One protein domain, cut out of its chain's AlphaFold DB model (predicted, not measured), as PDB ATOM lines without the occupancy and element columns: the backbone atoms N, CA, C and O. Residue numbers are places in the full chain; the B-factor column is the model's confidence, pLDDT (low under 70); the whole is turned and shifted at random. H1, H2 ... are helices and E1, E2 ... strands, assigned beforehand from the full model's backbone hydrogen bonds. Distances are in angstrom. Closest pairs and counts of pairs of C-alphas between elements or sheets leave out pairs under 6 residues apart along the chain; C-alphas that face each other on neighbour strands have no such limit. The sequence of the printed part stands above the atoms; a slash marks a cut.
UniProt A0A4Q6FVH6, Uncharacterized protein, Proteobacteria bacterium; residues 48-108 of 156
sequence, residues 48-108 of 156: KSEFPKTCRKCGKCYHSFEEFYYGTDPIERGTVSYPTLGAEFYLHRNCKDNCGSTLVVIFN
ATOM      1  N   LYS A  48     -23.173  42.649  28.620       86.44
ATOM      2  CA  LYS A  48     -24.017  42.436  29.810       86.44
ATOM      3  C   LYS A  48     -25.429  41.995  29.459       86.44
ATOM      4  O   LYS A  48     -26.145  41.419  30.265       86.44
ATOM      5  N   SER A  49     -25.862  42.356  28.262       88.19
ATOM      6  CA  SER A  49     -27.174  42.014  27.748       88.19
ATOM      7  C   SER A  49     -27.310  40.512  27.515       88.19
ATOM      8  O   SER A  49     -26.619  39.957  26.672       88.19
ATOM      9  N   GLU A  50     -28.278  39.884  28.175       89.69
ATOM     10  CA  GLU A  50     -28.602  38.476  27.933       89.69
ATOM     11  C   GLU A  50     -29.149  38.256  26.517       89.69
ATOM     12  O   GLU A  50     -29.839  39.120  25.954       89.69
ATOM     13  N   PHE A  51     -28.831  37.094  25.953       91.25
ATOM     14  CA  PHE A  51     -29.371  36.586  24.698       91.25
ATOM     15  C   PHE A  51     -30.116  35.267  24.971       91.25
ATOM     16  O   PHE A  51     -29.700  34.525  25.861       91.25
ATOM     17  N   PRO A  52     -31.210  34.963  24.244       94.69
ATOM     18  CA  PRO A  52     -31.654  35.607  23.010       94.69
ATOM     19  C   PRO A  52     -32.312  36.983  23.196       94.69
ATOM     20  O   PRO A  52     -32.895  37.289  24.235       94.69
ATOM     21  N   LYS A  53     -32.250  37.819  22.154       93.00
ATOM     22  CA  LYS A  53     -32.988  39.084  22.062       93.00
ATOM     23  C   LYS A  53     -34.006  39.031  20.943       93.00
ATOM     24  O   LYS A  53     -33.660  38.753  19.800       93.00
ATOM     25  N   THR A  54     -35.237  39.401  21.268       95.50
ATOM     26  CA  THR A  54     -36.338  39.418  20.307       95.50
ATOM     27  C   THR A  54     -36.752  40.846  19.991       95.50
ATOM     28  O   THR A  54     -37.040  41.647  20.883       95.50
ATOM     29  N   CYS A  55     -36.811  41.173  18.703       96.06
ATOM     30  CA  CYS A  55     -37.400  42.410  18.224       96.06
ATOM     31  C   CYS A  55     -38.893  42.439  18.575       96.06
ATOM     32  O   CYS A  55     -39.675  41.648  18.051       96.06
ATOM     33  N   ARG A  56     -39.315  43.384  19.425       93.06
ATOM     34  CA  ARG A  56     -40.722  43.498  19.855       93.06
ATOM     35  C   ARG A  56     -41.691  43.843  18.719       93.06
ATOM     36  O   ARG A  56     -42.889  43.656  18.890       93.06
ATOM     37  N   LYS A  57     -41.193  44.358  17.587       95.12
ATOM     38  CA  LYS A  57     -42.022  44.786  16.450       95.12
ATOM     39  C   LYS A  57     -42.223  43.693  15.394       95.12
ATOM     40  O   LYS A  57     -43.345  43.535  14.932       95.12
ATOM     41  N   CYS A  58     -41.179  42.956  14.999       95.31
ATOM     42  CA  CYS A  58     -41.286  41.893  13.979       95.31
ATOM     43  C   CYS A  58     -41.130  40.465  14.515       95.31
ATOM     44  O   CYS A  58     -41.302  39.518  13.757       95.31
ATOM     45  N   GLY A  59     -40.765  40.285  15.786       94.44
ATOM     46  CA  GLY A  59     -40.548  38.963  16.373       94.44
ATOM     47  C   GLY A  59     -39.216  38.302  16.005       94.44
ATOM     48  O   GLY A  59     -38.961  37.189  16.461       94.44
ATOM     49  N   LYS A  60     -38.338  38.959  15.232       95.88
ATOM     50  CA  LYS A  60     -37.002  38.429  14.923       95.88
ATOM     51  C   LYS A  60     -36.226  38.143  16.204       95.88
ATOM     52  O   LYS A  60     -36.036  39.044  17.020       95.88
ATOM     53  N   CYS A  61     -35.772  36.903  16.348       96.06
ATOM     54  CA  CYS A  61     -34.943  36.444  17.452       96.06
ATOM     55  C   CYS A  61     -33.469  36.431  17.024       96.06
ATOM     56  O   CYS A  61     -33.143  35.926  15.948       96.06
ATOM     57  N   TYR A  62     -32.607  36.999  17.859       94.81
ATOM     58  CA  TYR A  62     -31.153  36.954  17.747       94.81
ATOM     59  C   TYR A  62     -30.632  36.121  18.917       94.81
ATOM     60  O   TYR A  62     -30.880  36.483  20.066       94.81
ATOM     61  N   HIS A  63     -29.944  35.012  18.657       94.25
ATOM     62  CA  HIS A  63     -29.495  34.065  19.684       94.25
ATOM     63  C   HIS A  63     -28.127  34.402  20.279       94.25
ATOM     64  O   HIS A  63     -27.783  33.906  21.350       94.25
ATOM     65  N   SER A  64     -27.365  35.273  19.623       90.75
ATOM     66  CA  SER A  64     -26.056  35.735  20.077       90.75
ATOM     67  C   SER A  64     -25.851  37.216  19.770       90.75
ATOM     68  O   SER A  64     -26.605  37.835  19.006       90.75
ATOM     69  N   PHE A  65     -24.793  37.790  20.345       89.69
ATOM     70  CA  PHE A  65     -24.389  39.152  20.019       89.69
ATOM     71  C   PHE A  65     -23.997  39.299  18.545       89.69
ATOM     72  O   PHE A  65     -24.305  40.321  17.940       89.69
ATOM     73  N   GLU A  66     -23.367  38.291  17.947       88.75
ATOM     74  CA  GLU A  66     -22.981  38.273  16.535       88.75
ATOM     75  C   GLU A  66     -24.208  38.319  15.638       88.75
ATOM     76  O   GLU A  66     -24.284  39.157  14.738       88.75
ATOM     77  N   GLU A  67     -25.191  37.453  15.905       92.12
ATOM     78  CA  GLU A  67     -26.449  37.441  15.159       92.12
ATOM     79  C   GLU A  67     -27.147  38.793  15.249       92.12
ATOM     80  O   GLU A  67     -27.627  39.313  14.244       92.12
ATOM     81  N   PHE A  68     -27.158  39.397  16.438       93.06
ATOM     82  CA  PHE A  68     -27.666  40.747  16.625       93.06
ATOM     83  C   PHE A  68     -26.870  41.776  15.822       93.06
ATOM     84  O   PHE A  68     -27.460  42.550  15.075       93.06
ATOM     85  N   TYR A  69     -25.544  41.803  15.948       90.19
ATOM     86  CA  TYR A  69     -24.694  42.828  15.348       90.19
ATOM     87  C   TYR A  69     -24.768  42.802  13.818       90.19
ATOM     88  O   TYR A  69     -24.933  43.848  13.188       90.19
ATOM     89  N   TYR A  70     -24.709  41.609  13.222       90.75
ATOM     90  CA  TYR A  70     -24.797  41.427  11.774       90.75
ATOM     91  C   TYR A  70     -26.236  41.468  11.249       90.75
ATOM     92  O   TYR A  70     -26.458  41.889  10.112       90.75
ATOM     93  N   GLY A  71     -27.216  41.088  12.066       91.75
ATOM     94  CA  GLY A  71     -28.643  41.098  11.739       91.75
ATOM     95  C   GLY A  71     -29.362  42.421  12.030       91.75
ATOM     96  O   GLY A  71     -30.593  42.476  11.972       91.75
ATOM     97  N   THR A  72     -28.621  43.485  12.343       95.12
ATOM     98  CA  THR A  72     -29.147  44.837  12.585       95.12
ATOM     99  C   THR A  72     -28.303  45.897  11.877       95.12
ATOM    100  O   THR A  72     -27.115  45.693  11.606       95.12
ATOM    101  N   ASP A  73     -28.912  47.042  11.589       94.56
ATOM    102  CA  ASP A  73     -28.269  48.190  10.960       94.56
ATOM    103  C   ASP A  73     -27.729  49.180  11.998       94.56
ATOM    104  O   ASP A  73     -28.359  49.404  13.040       94.56
ATOM    105  N   PRO A  74     -26.555  49.786  11.741       93.06
ATOM    106  CA  PRO A  74     -26.016  50.816  12.613       93.06
ATOM    107  C   PRO A  74     -26.907  52.064  12.597       93.06
ATOM    108  O   PRO A  74     -27.442  52.451  11.561       93.06
ATOM    109  N   ILE A  75     -27.012  52.724  13.748       91.88
ATOM    110  CA  ILE A  75     -27.624  54.051  13.877       91.88
ATOM    111  C   ILE A  75     -26.496  55.076  14.015       91.88
ATOM    112  O   ILE A  75     -25.480  54.802  14.664       91.88
ATOM    113  N   GLU A  76     -26.659  56.256  13.417       89.38
ATOM    114  CA  GLU A  76     -25.719  57.360  13.614       89.38
ATOM    115  C   GLU A  76     -25.615  57.695  15.110       89.38
ATOM    116  O   GLU A  76     -26.625  57.846  15.792       89.38
ATOM    117  N   ARG A  77     -24.386  57.758  15.644       85.50
ATOM    118  CA  ARG A  77     -24.132  57.905  17.093       85.50
ATOM    119  C   ARG A  77     -24.853  56.847  17.951       85.50
ATOM    120  O   ARG A  77     -25.133  57.084  19.120       85.50
ATOM    121  N   GLY A  78     -25.107  55.659  17.397       85.38
ATOM    122  CA  GLY A  78     -25.829  54.579  18.074       85.38
ATOM    123  C   GLY A  78     -25.107  54.001  19.292       85.38
ATOM    124  O   GLY A  78     -25.744  53.370  20.130       85.38
ATOM    125  N   THR A  79     -23.800  54.232  19.435       87.25
ATOM    126  CA  THR A  79     -23.047  53.870  20.643       87.25
ATOM    127  C   THR A  79     -22.989  55.057  21.596       87.25
ATOM    128  O   THR A  79     -22.320  56.047  21.302       87.25
ATOM    129  N   VAL A  80     -23.646  54.936  22.748       86.69
ATOM    130  CA  VAL A  80     -23.777  56.004  23.749       86.69
ATOM    131  C   VAL A  80     -23.293  55.499  25.106       86.69
ATOM    132  O   VAL A  80     -23.589  54.366  25.477       86.69
ATOM    133  N   SER A  81     -22.569  56.326  25.858       85.69
ATOM    134  CA  SER A  81     -22.396  56.138  27.301       85.69
ATOM    135  C   SER A  81     -23.248  57.161  28.040       85.69
ATOM    136  O   SER A  81     -23.340  58.317  27.626       85.69
ATOM    137  N   TYR A  82     -23.867  56.738  29.138       82.69
ATOM    138  CA  TYR A  82     -24.613  57.622  30.027       82.69
ATOM    139  C   TYR A  82     -23.868  57.681  31.365       82.69
ATOM    140  O   TYR A  82     -24.092  56.813  32.208       82.69
ATOM    141  N   PRO A  83     -22.981  58.674  31.586       76.75
ATOM    142  CA  PRO A  83     -22.115  58.713  32.770       76.75
ATOM    143  C   PRO A  83     -22.877  58.688  34.098       76.75
ATOM    144  O   PRO A  83     -22.370  58.200  35.101       76.75
ATOM    145  N   THR A  84     -24.111  59.195  34.100       81.62
ATOM    146  CA  THR A  84     -25.006  59.196  35.262       81.62
ATOM    147  C   THR A  84     -25.622  57.830  35.565       81.62
ATOM    148  O   THR A  84     -26.106  57.629  36.672       81.62
ATOM    149  N   LEU A  85     -25.645  56.908  34.596       75.88
ATOM    150  CA  LEU A  85     -26.179  55.549  34.751       75.88
ATOM    151  C   LEU A  85     -25.083  54.522  35.062       75.88
ATOM    152  O   LEU A  85     -25.386  53.451  35.574       75.88
ATOM    153  N   GLY A  86     -23.819  54.854  34.787       80.38
ATOM    154  CA  GLY A  86     -22.667  54.016  35.097       80.38
ATOM    155  C   GLY A  86     -21.573  54.085  34.032       80.38
ATOM    156  O   GLY A  86     -21.562  54.959  33.166       80.38
ATOM    157  N   ALA A  87     -20.647  53.127  34.089       81.81
ATOM    158  CA  ALA A  87     -19.534  52.986  33.140       81.81
ATOM    159  C   ALA A  87     -19.902  52.173  31.878       81.81
ATOM    160  O   ALA A  87     -19.030  51.734  31.127       81.81
ATOM    161  N   GLU A  88     -21.191  51.923  31.672       86.44
ATOM    162  CA  GLU A  88     -21.705  51.051  30.623       86.44
ATOM    163  C   GLU A  88     -21.927  51.815  29.320       86.44
ATOM    164  O   GLU A  88     -22.197  53.020  29.285       86.44
ATOM    165  N   PHE A  89     -21.834  51.073  28.225       87.31
ATOM    166  CA  PHE A  89     -22.092  51.566  26.888       87.31
ATOM    167  C   PHE A  89     -23.309  50.854  26.301       87.31
ATOM    168  O   PHE A  89     -23.518  49.655  26.490       87.31
ATOM    169  N   TYR A  90     -24.094  51.616  25.550       91.31
ATOM    170  CA  TYR A  90     -25.353  51.206  24.952       91.31
ATOM    171  C   TYR A  90     -25.217  51.287  23.439       91.31
ATOM    172  O   TYR A  90     -24.987  52.365  22.892       91.31
ATOM    173  N   LEU A  91     -25.367  50.153  22.761       91.81
ATOM    174  CA  LEU A  91     -25.378  50.061  21.305       91.81
ATOM    175  C   LEU A  91     -26.803  49.940  20.802       91.81
ATOM    176  O   LEU A  91     -27.432  48.888  20.909       91.81
ATOM    177  N   HIS A  92     -27.267  51.036  20.225       94.31
ATOM    178  CA  HIS A  92     -28.542  51.168  19.555       94.31
ATOM    179  C   HIS A  92     -28.362  50.786  18.088       94.31
ATOM    180  O   HIS A  92     -27.512  51.341  17.383       94.31
ATOM    181  N   ARG A  93     -29.152  49.815  17.632       95.31
ATOM    182  CA  ARG A  93     -29.161  49.344  16.244       95.31
ATOM    183  C   ARG A  93     -30.588  49.088  15.799       95.31
ATOM    184  O   ARG A  93     -31.426  48.699  16.612       95.31
ATOM    185  N   ASN A  94     -30.868  49.297  14.522       96.19
ATOM    186  CA  ASN A  94     -32.195  49.052  13.972       96.19
ATOM    187  C   ASN A  94     -32.298  47.617  13.465       96.19
ATOM    188  O   ASN A  94     -31.378  47.099  12.841       96.19
ATOM    189  N   CYS A  95     -33.421  46.960  13.732       96.31
ATOM    190  CA  CYS A  95     -33.716  45.669  13.117       96.31
ATOM    191  C   CYS A  95     -33.683  45.796  11.583       96.31
ATOM    192  O   CYS A  95     -34.371  46.667  11.052       96.31
ATOM    193  N   LYS A  96     -32.907  44.933  10.905       93.19
ATOM    194  CA  LYS A  96     -32.775  44.911   9.433       93.19
ATOM    195  C   LYS A  96     -34.042  44.480   8.701       93.19
ATOM    196  O   LYS A  96     -34.210  44.811   7.533       93.19
ATOM    197  N   ASP A  97     -34.914  43.717   9.358       82.00
ATOM    198  CA  ASP A  97     -36.210  43.375   8.774       82.00
ATOM    199  C   ASP A  97     -37.040  44.651   8.549       82.00
ATOM    200  O   ASP A  97     -36.746  45.716   9.094       82.00
ATOM    201  N   ASN A  98     -38.158  44.531   7.833       75.69
ATOM    202  CA  ASN A  98     -39.046  45.640   7.442       75.69
ATOM    203  C   ASN A  98     -39.652  46.464   8.602       75.69
ATOM    204  O   ASN A  98     -40.520  47.308   8.386       75.69
ATOM    205  N   CYS A  99     -39.265  46.212   9.852       92.25
ATOM    206  CA  CYS A  99     -39.802  46.900  11.011       92.25
ATOM    207  C   CYS A  99     -38.965  48.104  11.460       92.25
ATOM    208  O   CYS A  99     -39.549  49.030  12.033       92.25
ATOM    209  N   GLY A 100     -37.645  48.103  11.226       91.06
ATOM    210  CA  GLY A 100     -36.739  49.210  11.554       91.06
ATOM    211  C   GLY A 100     -36.709  49.638  13.027       91.06
ATOM    212  O   GLY A 100     -36.177  50.698  13.340       91.06
ATOM    213  N   SER A 101     -37.301  48.870  13.948       93.75
ATOM    214  CA  SER A 101     -37.340  49.252  15.361       93.75
ATOM    215  C   SER A 101     -35.957  49.167  15.989       93.75
ATOM    216  O   SER A 101     -35.205  48.229  15.711       93.75
ATOM    217  N   THR A 102     -35.663  50.103  16.885       95.44
ATOM    218  CA  THR A 102     -34.397  50.151  17.612       95.44
ATOM    219  C   THR A 102     -34.350  49.094  18.710       95.44
ATOM    220  O   THR A 102     -35.241  49.000  19.555       95.44
ATOM    221  N   LEU A 103     -33.281  48.309  18.703       95.12
ATOM    222  CA  LEU A 103     -32.884  47.403  19.769       95.12
ATOM    223  C   LEU A 103     -31.622  47.944  20.442       95.12
ATOM    224  O   LEU A 103     -30.836  48.666  19.826       95.12
ATOM    225  N   VAL A 104     -31.421  47.558  21.701       93.56
ATOM    226  CA  VAL A 104     -30.276  47.998  22.501       93.56
ATOM    227  C   VAL A 104     -29.555  46.795  23.091       93.56
ATOM    228  O   VAL A 104     -30.180  45.886  23.643       93.56
ATOM    229  N   VAL A 105     -28.231  46.811  22.985       91.88
ATOM    230  CA  VAL A 105     -27.331  45.903  23.699       91.88
ATOM    231  C   VAL A 105     -26.434  46.725  24.612       91.88
ATOM    232  O   VAL A 105     -25.885  47.742  24.196       91.88
ATOM    233  N   ILE A 106     -26.297  46.263  25.853       90.56
ATOM    234  CA  ILE A 106     -25.444  46.869  26.877       90.56
ATOM    235  C   ILE A 106     -24.140  46.080  26.962       90.56
ATOM    236  O   ILE A 106     -24.164  44.846  27.027       90.56
ATOM    237  N   PHE A 107     -23.016  46.786  27.007       87.31
ATOM    238  CA  PHE A 107     -21.701  46.219  27.284       87.31
ATOM    239  C   PHE A 107     -20.921  47.066  28.286       87.31
ATOM    240  O   PHE A 107     -21.098  48.281  28.387       87.31
ATOM    241  N   ASN A 108     -20.029  46.396  29.010       81.50
ATOM    242  CA  ASN A 108     -18.962  47.052  29.757       81.50
ATOM    243  C   ASN A 108     -17.959  47.701  28.791       81.50
ATOM    244  O   ASN A 108     -18.000  47.433  27.587       81.50
TER     245      ASN A 108
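Overview. This is residues 48 to 108 of the 156 residues of an uncharacterized protein of Proteobacteria bacterium (UniProt A0A4Q6FVH6). A strongly twisted antiparallel meander, E1-E2-E3, each strand beside the one before, has short helix H1 over one face. Residues 48 to 64 fold back before H1. The 61 printed residues, under half in named elements, run H1, E1, E2, E3. The class is mixed, the whole compact, radius of gyration of the C-alphas 11.5 A, spans 33 by 23 by 18 A.

Along the chain. H1 is residues 65 to 70; E1, 72 to 81, 19.7 A, bends by 84 degrees at 76; E2 is 89 to 95, 19.0 A; E3 is 102 to 107, 16.4 A. C-alpha 65, where H1 begins, lies at (-24.389, 39.152, 20.019), and C-alpha 107, where E3 ends, lies at (-21.701, 46.219, 27.284).

Arrangement. In hairpin E1 and E2, N 73 and O 94 are within hydrogen-bond range, 2.8 A; in hairpin E2 and E3, N 103 and O 93, 2.8 A; in H1, every O i to N i+4 pair. H1 is on the sheet over E2, height 8.5 A, closest C-alphas Tyr 69 and Arg 93, 8.0 A.

Size, cuts and confidence. C-alphas 84 and 98 are farthest apart, 34.0 A. The printed part has no cut, no long link and no pLDDT under 70.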